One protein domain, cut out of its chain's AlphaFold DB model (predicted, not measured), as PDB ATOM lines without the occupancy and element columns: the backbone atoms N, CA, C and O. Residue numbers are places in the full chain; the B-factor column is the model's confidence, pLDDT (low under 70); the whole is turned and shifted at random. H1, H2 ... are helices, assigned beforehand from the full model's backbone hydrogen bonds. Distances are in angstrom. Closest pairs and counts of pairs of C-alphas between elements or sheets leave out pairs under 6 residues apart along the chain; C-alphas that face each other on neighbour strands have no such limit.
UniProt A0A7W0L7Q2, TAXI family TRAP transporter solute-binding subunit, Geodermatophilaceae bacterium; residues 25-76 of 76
ATOM      1  N   ASP A  25     -22.079  54.599 -21.988       97.69
ATOM      2  CA  ASP A  25     -23.460  54.153 -22.182       97.69
ATOM      3  C   ASP A  25     -23.577  53.057 -23.242       97.69
ATOM      4  O   ASP A  25     -24.335  52.110 -23.059       97.69
ATOM      5  N   LEU A  26     -22.803  53.131 -24.330       97.50
ATOM      6  CA  LEU A  26     -22.835  52.084 -25.348       97.50
ATOM      7  C   LEU A  26     -22.232  50.782 -24.814       97.50
ATOM      8  O   LEU A  26     -22.808  49.717 -25.020       97.50
ATOM      9  N   ALA A  27     -21.102  50.860 -24.110       97.31
ATOM     10  CA  ALA A  27     -20.484  49.689 -23.499       97.31
ATOM     11  C   ALA A  27     -21.404  49.036 -22.454       97.31
ATOM     12  O   ALA A  27     -21.511  47.811 -22.411       97.31
ATOM     13  N   TYR A  28     -22.109  49.844 -21.657       97.56
ATOM     14  CA  TYR A  28     -23.110  49.372 -20.704       97.56
ATOM     15  C   TYR A  28     -24.257  48.637 -21.406       97.56
ATOM     16  O   TYR A  28     -24.540  47.487 -21.074       97.56
ATOM     17  N   GLU A  29     -24.881  49.256 -22.412       97.88
ATOM     18  CA  GLU A  29     -26.016  48.656 -23.129       97.88
ATOM     19  C   GLU A  29     -25.617  47.369 -23.864       97.88
ATOM     20  O   GLU A  29     -26.379  46.402 -23.867       97.88
ATOM     21  N   ILE A  30     -24.411  47.312 -24.440       96.44
ATOM     22  CA  ILE A  30     -23.879  46.086 -25.053       96.44
ATOM     23  C   ILE A  30     -23.689  44.995 -23.998       96.44
ATOM     24  O   ILE A  30     -24.137  43.868 -24.206       96.44
ATOM     25  N   THR A  31     -23.050  45.320 -22.873       95.94
ATOM     26  CA  THR A  31     -22.804  44.357 -21.789       95.94
ATOM     27  C   THR A  31     -24.131  43.805 -21.278       95.94
ATOM     28  O   THR A  31     -24.338  42.594 -21.271       95.94
ATOM     29  N   LYS A  32     -25.083  44.688 -20.979       96.50
ATOM     30  CA  LYS A  32     -26.436  44.317 -20.575       96.50
ATOM     31  C   LYS A  32     -27.116  43.400 -21.586       96.50
ATOM     32  O   LYS A  32     -27.618  42.344 -21.210       96.50
ATOM     33  N   ALA A  33     -27.100  43.770 -22.865       96.38
ATOM     34  CA  ALA A  33     -27.723  42.974 -23.915       96.38
ATOM     35  C   ALA A  33     -27.115  41.567 -24.018       96.38
ATOM     36  O   ALA A  33     -27.849  40.616 -24.273       96.38
ATOM     37  N   ILE A  34     -25.808  41.410 -23.799       94.50
ATOM     38  CA  ILE A  34     -25.150  40.097 -23.796       94.50
ATOM     39  C   ILE A  34     -25.641  39.252 -22.617       94.50
ATOM     40  O   ILE A  34     -26.139  38.147 -22.828       94.50
ATOM     41  N   PHE A  35     -25.544  39.779 -21.394       94.12
ATOM     42  CA  PHE A  35     -25.863  39.025 -20.179       94.12
ATOM     43  C   PHE A  35     -27.357  38.699 -20.046       94.12
ATOM     44  O   PHE A  35     -27.712  37.617 -19.588       94.12
ATOM     45  N   GLU A  36     -28.246  39.576 -20.516       95.31
ATOM     46  CA  GLU A  36     -29.695  39.324 -20.515       95.31
ATOM     47  C   GLU A  36     -30.145  38.327 -21.595       95.31
ATOM     48  O   GLU A  36     -31.285  37.866 -21.568       95.31
ATOM     49  N   ASN A  37     -29.277  37.985 -22.553       95.56
ATOM     50  CA  ASN A  37     -29.611  37.110 -23.679       95.56
ATOM     51  C   ASN A  37     -28.662  35.904 -23.806       95.56
ATOM     52  O   ASN A  37     -28.554  35.326 -24.893       95.56
ATOM     53  N   LEU A  38     -28.005  35.488 -22.716       93.25
ATOM     54  CA  LEU A  38     -27.077  34.350 -22.723       93.25
ATOM     55  C   LEU A  38     -27.718  33.063 -23.248       93.25
ATOM     56  O   LEU A  38     -27.105  32.396 -24.072       93.25
ATOM     57  N   ASP A  39     -28.972  32.767 -22.896       93.12
ATOM     58  CA  ASP A  39     -29.696  31.597 -23.423       93.12
ATOM     59  C   ASP A  39     -29.798  31.620 -24.957       93.12
ATOM     60  O   ASP A  39     -29.670  30.600 -25.642       93.12
ATOM     61  N   THR A  40     -30.000  32.811 -25.524       94.69
ATOM     62  CA  THR A  40     -30.048  32.984 -26.979       94.69
ATOM     63  C   THR A  40     -28.662  32.785 -27.583       94.69
ATOM     64  O   THR A  40     -28.539  32.116 -28.609       94.69
ATOM     65  N   LEU A  41     -27.609  33.299 -26.944       92.25
ATOM     66  CA  LEU A  41     -26.229  33.092 -27.389       92.25
ATOM     67  C   LEU A  41     -25.808  31.618 -27.288       92.25
ATOM     68  O   LEU A  41     -25.208  31.104 -28.231       92.25
ATOM     69  N   ALA A  42     -26.205  30.914 -26.226       93.31
ATOM     70  CA  ALA A  42     -25.968  29.485 -26.022       93.31
ATOM     71  C   ALA A  42     -26.619  28.631 -27.117       93.31
ATOM     72  O   ALA A  42     -26.025  27.664 -27.593       93.31
ATOM     73  N   SER A  43     -27.800  29.040 -27.599       94.44
ATOM     74  CA  SER A  43     -28.465  28.374 -28.727       94.44
ATOM     75  C   SER A  43     -27.678  28.463 -30.044       94.44
ATOM     76  O   SER A  43     -27.840  27.611 -30.918       94.44
ATOM     77  N   VAL A  44     -26.822  29.483 -30.188       94.19
ATOM     78  CA  VAL A  44     -25.952  29.680 -31.356       94.19
ATOM     79  C   VAL A  44     -24.592  29.016 -31.142       94.19
ATOM     80  O   VAL A  44     -24.072  28.385 -32.063       94.19
ATOM     81  N   HIS A  45     -24.010  29.153 -29.946       89.88
ATOM     82  CA  HIS A  45     -22.717  28.579 -29.598       89.88
ATOM     83  C   HIS A  45     -22.671  28.135 -28.121       89.88
ATOM     84  O   HIS A  45     -22.776  28.994 -27.244       89.88
ATOM     85  N   PRO A  46     -22.415  26.841 -27.824       90.44
ATOM     86  CA  PRO A  46     -22.436  26.307 -26.455       90.44
ATOM     87  C   PRO A  46     -21.500  27.016 -25.469       90.44
ATOM     88  O   PRO A  46     -21.805  27.122 -24.296       90.44
ATOM     89  N   GLU A  47     -20.377  27.569 -25.939       87.50
ATOM     90  CA  GLU A  47     -19.441  28.306 -25.068       87.50
ATOM     91  C   GLU A  47     -20.082  29.487 -24.323       87.50
ATOM     92  O   GLU A  47     -19.601  29.874 -23.264       87.50
ATOM     93  N   ALA A  48     -21.179  30.053 -24.840       88.81
ATOM     94  CA  ALA A  48     -21.886  31.118 -24.137       88.81
ATOM     95  C   ALA A  48     -22.490  30.653 -22.796       88.81
ATOM     96  O   ALA A  48     -22.724  31.490 -21.929       88.81
ATOM     97  N   GLU A  49     -22.682  29.343 -22.594       90.88
ATOM     98  CA  GLU A  49     -23.097  28.759 -21.308       90.88
ATOM     99  C   GLU A  49     -22.030  28.924 -20.214       90.88
ATOM    100  O   GLU A  49     -22.354  28.877 -19.030       90.88
ATOM    101  N   ASN A  50     -20.766  29.143 -20.595       90.12
ATOM    102  CA  ASN A  50     -19.663  29.362 -19.658       90.12
ATOM    103  C   ASN A  50     -19.468  30.842 -19.290       90.12
ATOM    104  O   ASN A  50     -18.596  31.153 -18.480       90.12
ATOM    105  N   ILE A  51     -20.245  31.766 -19.866       90.81
ATOM    106  CA  ILE A  51     -20.182  33.187 -19.506       90.81
ATOM    107  C   ILE A  51     -20.922  33.386 -18.182       90.81
ATOM    108  O   ILE A  51     -22.111  33.087 -18.079       90.81
ATOM    109  N   SER A  52     -20.243  33.934 -17.174       90.44
ATOM    110  CA  SER A  52     -20.830  34.207 -15.861       90.44
ATOM    111  C   SER A  52     -20.436  35.584 -15.340       90.44
ATOM    112  O   SER A  52     -19.368  36.097 -15.666       90.44
ATOM    113  N   LEU A  53     -21.290  36.176 -14.499       90.75
ATOM    114  CA  LEU A  53     -20.971  37.429 -13.806       90.75
ATOM    115  C   LEU A  53     -19.801  37.258 -12.825       90.75
ATOM    116  O   LEU A  53     -19.005  38.178 -12.678       90.75
ATOM    117  N   ASP A  54     -19.654  36.070 -12.229       89.56
ATOM    118  CA  ASP A  54     -18.587  35.763 -11.266       89.56
ATOM    119  C   ASP A  54     -17.182  35.922 -11.865       89.56
ATOM    120  O   ASP A  54     -16.253  36.317 -11.169       89.56
ATOM    121  N   THR A  55     -17.038  35.612 -13.158       89.56
ATOM    122  CA  THR A  55     -15.751  35.624 -13.874       89.56
ATOM    123  C   THR A  55     -15.617  36.814 -14.829       89.56
ATOM    124  O   THR A  55     -14.557  37.041 -15.409       89.56
ATOM    125  N   ALA A  56     -16.674  37.621 -14.992       89.50
ATOM    126  CA  ALA A  56     -16.740  38.676 -16.006       89.50
ATOM    127  C   ALA A  56     -15.719  39.809 -15.802       89.50
ATOM    128  O   ALA A  56     -15.371  40.498 -16.762       89.50
ATOM    129  N   THR A  57     -15.248  40.010 -14.569       90.94
ATOM    130  CA  THR A  57     -14.249  41.030 -14.210       90.94
ATOM    131  C   THR A  57     -12.820  40.485 -14.155       90.94
ATOM    132  O   THR A  57     -11.878  41.257 -13.983       90.94
ATOM    133  N   GLU A  58     -12.621  39.178 -14.358       90.88
ATOM    134  CA  GLU A  58     -11.306  38.521 -14.352       90.88
ATOM    135  C   GLU A  58     -10.590  38.696 -15.705       90.88
ATOM    136  O   GLU A  58     -10.280  37.736 -16.412       90.88
ATOM    137  N   THR A  59     -10.350  39.948 -16.104       88.81
ATOM    138  CA  THR A  59      -9.862  40.301 -17.451       88.81
ATOM    139  C   THR A  59      -8.382  40.676 -17.513       88.81
ATOM    140  O   THR A  59      -7.902  41.107 -18.565       88.81
ATOM    141  N   ASP A  60      -7.635  40.512 -16.418       85.44
ATOM    142  CA  ASP A  60      -6.210  40.848 -16.341       85.44
ATOM    143  C   ASP A  60      -5.399  40.247 -17.512       85.44
ATOM    144  O   ASP A  60      -5.528  39.058 -17.822       85.44
ATOM    145  N   PRO A  61      -4.525  41.037 -18.169       88.44
ATOM    146  CA  PRO A  61      -4.072  42.388 -17.805       88.44
ATOM    147  C   PRO A  61      -4.886  43.533 -18.443       88.44
ATOM    148  O   PRO A  61      -4.417  44.671 -18.475       88.44
ATOM    149  N   VAL A  62      -6.043  43.246 -19.044       90.31
ATOM    150  CA  VAL A  62      -6.871  44.246 -19.730       90.31
ATOM    151  C   VAL A  62      -7.869  44.837 -18.739       90.31
ATOM    152  O   VAL A  62      -8.619  44.106 -18.098       90.31
ATOM    153  N   GLU A  63      -7.890  46.162 -18.626       92.62
ATOM    154  CA  GLU A  63      -8.831  46.863 -17.752       92.62
ATOM    155  C   GLU A  63     -10.270  46.749 -18.279       92.62
ATOM    156  O   GLU A  63     -10.525  46.862 -19.483       92.62
ATOM    157  N   VAL A  64     -11.225  46.549 -17.368       94.31
ATOM    158  CA  VAL A  64     -12.653  46.517 -17.701       94.31
ATOM    159  C   VAL A  64     -13.116  47.921 -18.095       94.31
ATOM    160  O   VAL A  64     -12.849  48.905 -17.404       94.31
ATOM    161  N   HIS A  65     -13.848  48.026 -19.205       96.88
ATOM    162  CA  HIS A  65     -14.401  49.302 -19.653       96.88
ATOM    163  C   HIS A  65     -15.390  49.874 -18.609       96.88
ATOM    164  O   HIS A  65     -16.257  49.123 -18.156       96.88
ATOM    165  N   PRO A  66     -15.374  51.185 -18.281       96.31
ATOM    166  CA  PRO A  66     -16.204  51.752 -17.206       96.31
ATOM    167  C   PRO A  66     -17.707  51.473 -17.349       96.31
ATOM    168  O   PRO A  66     -18.390  51.172 -16.376       96.31
ATOM    169  N   GLY A  67     -18.220  51.504 -18.584       96.69
ATOM    170  CA  GLY A  67     -19.611  51.139 -18.874       96.69
ATOM    171  C   GLY A  67     -19.959  49.674 -18.571       96.69
ATOM    172  O   GLY A  67     -21.046  49.402 -18.072       96.69
ATOM    173  N   ALA A  68     -19.041  48.737 -18.830       96.38
ATOM    174  CA  ALA A  68     -19.229  47.328 -18.481       96.38
ATOM    175  C   ALA A  68     -19.098  47.120 -16.966       96.38
ATOM    176  O   ALA A  68     -19.936  46.447 -16.374       96.38
ATOM    177  N   GLN A  69     -18.121  47.780 -16.331       95.62
ATOM    178  CA  GLN A  69     -17.952  47.768 -14.875       95.62
ATOM    179  C   GLN A  69     -19.224  48.236 -14.162       95.62
ATOM    180  O   GLN A  69     -19.689  47.557 -13.256       95.62
ATOM    181  N   ARG A  70     -19.845  49.331 -14.631       96.50
ATOM    182  CA  ARG A  70     -21.126  49.819 -14.098       96.50
ATOM    183  C   ARG A  70     -22.208  48.736 -14.123       96.50
ATOM    184  O   ARG A  70     -22.934  48.590 -13.151       96.50
ATOM    185  N   TYR A  71     -22.309  47.974 -15.213       96.62
ATOM    186  CA  TYR A  71     -23.266  46.869 -15.302       96.62
ATOM    187  C   TYR A  71     -22.939  45.740 -14.317       96.62
ATOM    188  O   TYR A  71     -23.838  45.247 -13.643       96.62
ATOM    189  N   PHE A  72     -21.669  45.344 -14.210       95.00
ATOM    190  CA  PHE A  72     -21.253  44.295 -13.276       95.00
ATOM    191  C   PHE A  72     -21.488  44.690 -11.815       95.00
ATOM    192  O   PHE A  72     -21.999  43.876 -11.054       95.00
ATOM    193  N   ASP A  73     -21.203  45.941 -11.450       93.94
ATOM    194  CA  ASP A  73     -21.439  46.471 -10.104       93.94
ATOM    195  C   ASP A  73     -22.934  46.511  -9.742       93.94
ATOM    196  O   ASP A  73     -23.293  46.326  -8.584       93.94
ATOM    197  N   GLU A  74     -23.819  46.761 -10.716       94.44
ATOM    198  CA  GLU A  74     -25.275  46.774 -10.503       94.44
ATOM    199  C   GLU A  74     -25.874  45.370 -10.327       94.44
ATOM    200  O   GLU A  74     -26.923  45.232  -9.694       94.44
ATOM    201  N   GLN A  75     -25.230  44.347 -10.894       89.94
ATOM    202  CA  GLN A  75     -25.680  42.952 -10.828       89.94
ATOM    203  C   GLN A  75     -24.996  42.138  -9.716       89.94
ATOM    204  O   GLN A  75     -25.363  40.977  -9.513       89.94
ATOM    205  N   GLY A  76     -24.004  42.730  -9.040       66.81
ATOM    206  CA  GLY A  76     -23.230  42.143  -7.940       66.81
ATOM    207  C   GLY A  76     -23.887  42.249  -6.567       66.81
ATOM    208  O   GLY A  76     -24.587  43.248  -6.291       66.81
TER     209      GLY A  76
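Overview. This is residues 25 to 76 of the 76 residues of the protein "TAXI family TRAP transporter solute-binding subunit" of Geodermatophilaceae bacterium (UniProt A0A7W0L7Q2). The longest helix, H1, makes one side of a single round of chain: H4 packs on H1 at one end, the short helices H2 and H3 pack together at the other end, and the long link, residues 51 to 65, makes the return side. Of that link, residues 58 to 63 stick out. The printed part has 52 residues with four named helices, in the order H1, H2, H3, H4, and no named strand; the class is all helix. The whole is compact, with a radius of gyration of the C-alphas of 11.2 A and spans of 29 by 23 by 18 A.

Along the chain. H1, residues 25 to 35, is 15.4 A long and begins at C-alpha 25 at (-23.460, 54.153, -22.182). H4, residues 66 to 75, is 14.4 A long and ends at C-alpha 75 at (-25.680, 42.952, -10.828). H2 is residues 38 to 44, 9.9 A, and H3 is residues 46 to 50, 8.0 A, with C-alpha 46 at (-22.436, 26.307, -26.455).

Arrangement. H1 and H4 touch, and their closest C-alphas, those of Tyr 28 and Gly 67, are 4.3 A apart. They run the same way at a steep tilt of 44 degrees. H1 and H2 are close but not clearly touching, with the closest C-alphas, those of Ile 34 and Leu 41, 7.9 A apart. They run the same way at a steep tilt of 69.6 degrees, only just short of about perpendicular. H2 and H3 touch, with the closest C-alphas, those of Ala 42 and Ala 48, 4.8 A apart. H3 is apart from H1 and from H4, and H2 is apart from H4. Every O i to N i+4 pair is within hydrogen-bond range in H1 and H4; in H2 it is 2 of 3, and in H3 0 of 1, beside 2 of 2 O i to N i+3 pairs.

Size, cuts and confidence. The C-alphas farthest apart, those of Ser 43 and Pro 61, are 30.2 A apart. The printed part has no cut. The links H1 to H2 and H2 to H3 are tight; the link H3 to H4, 15 residues, is long, and its residues 58 to 63 stand free. The mean pLDDT of the printed part is 92.8, and residue 76, the chain's last, is the one under 70.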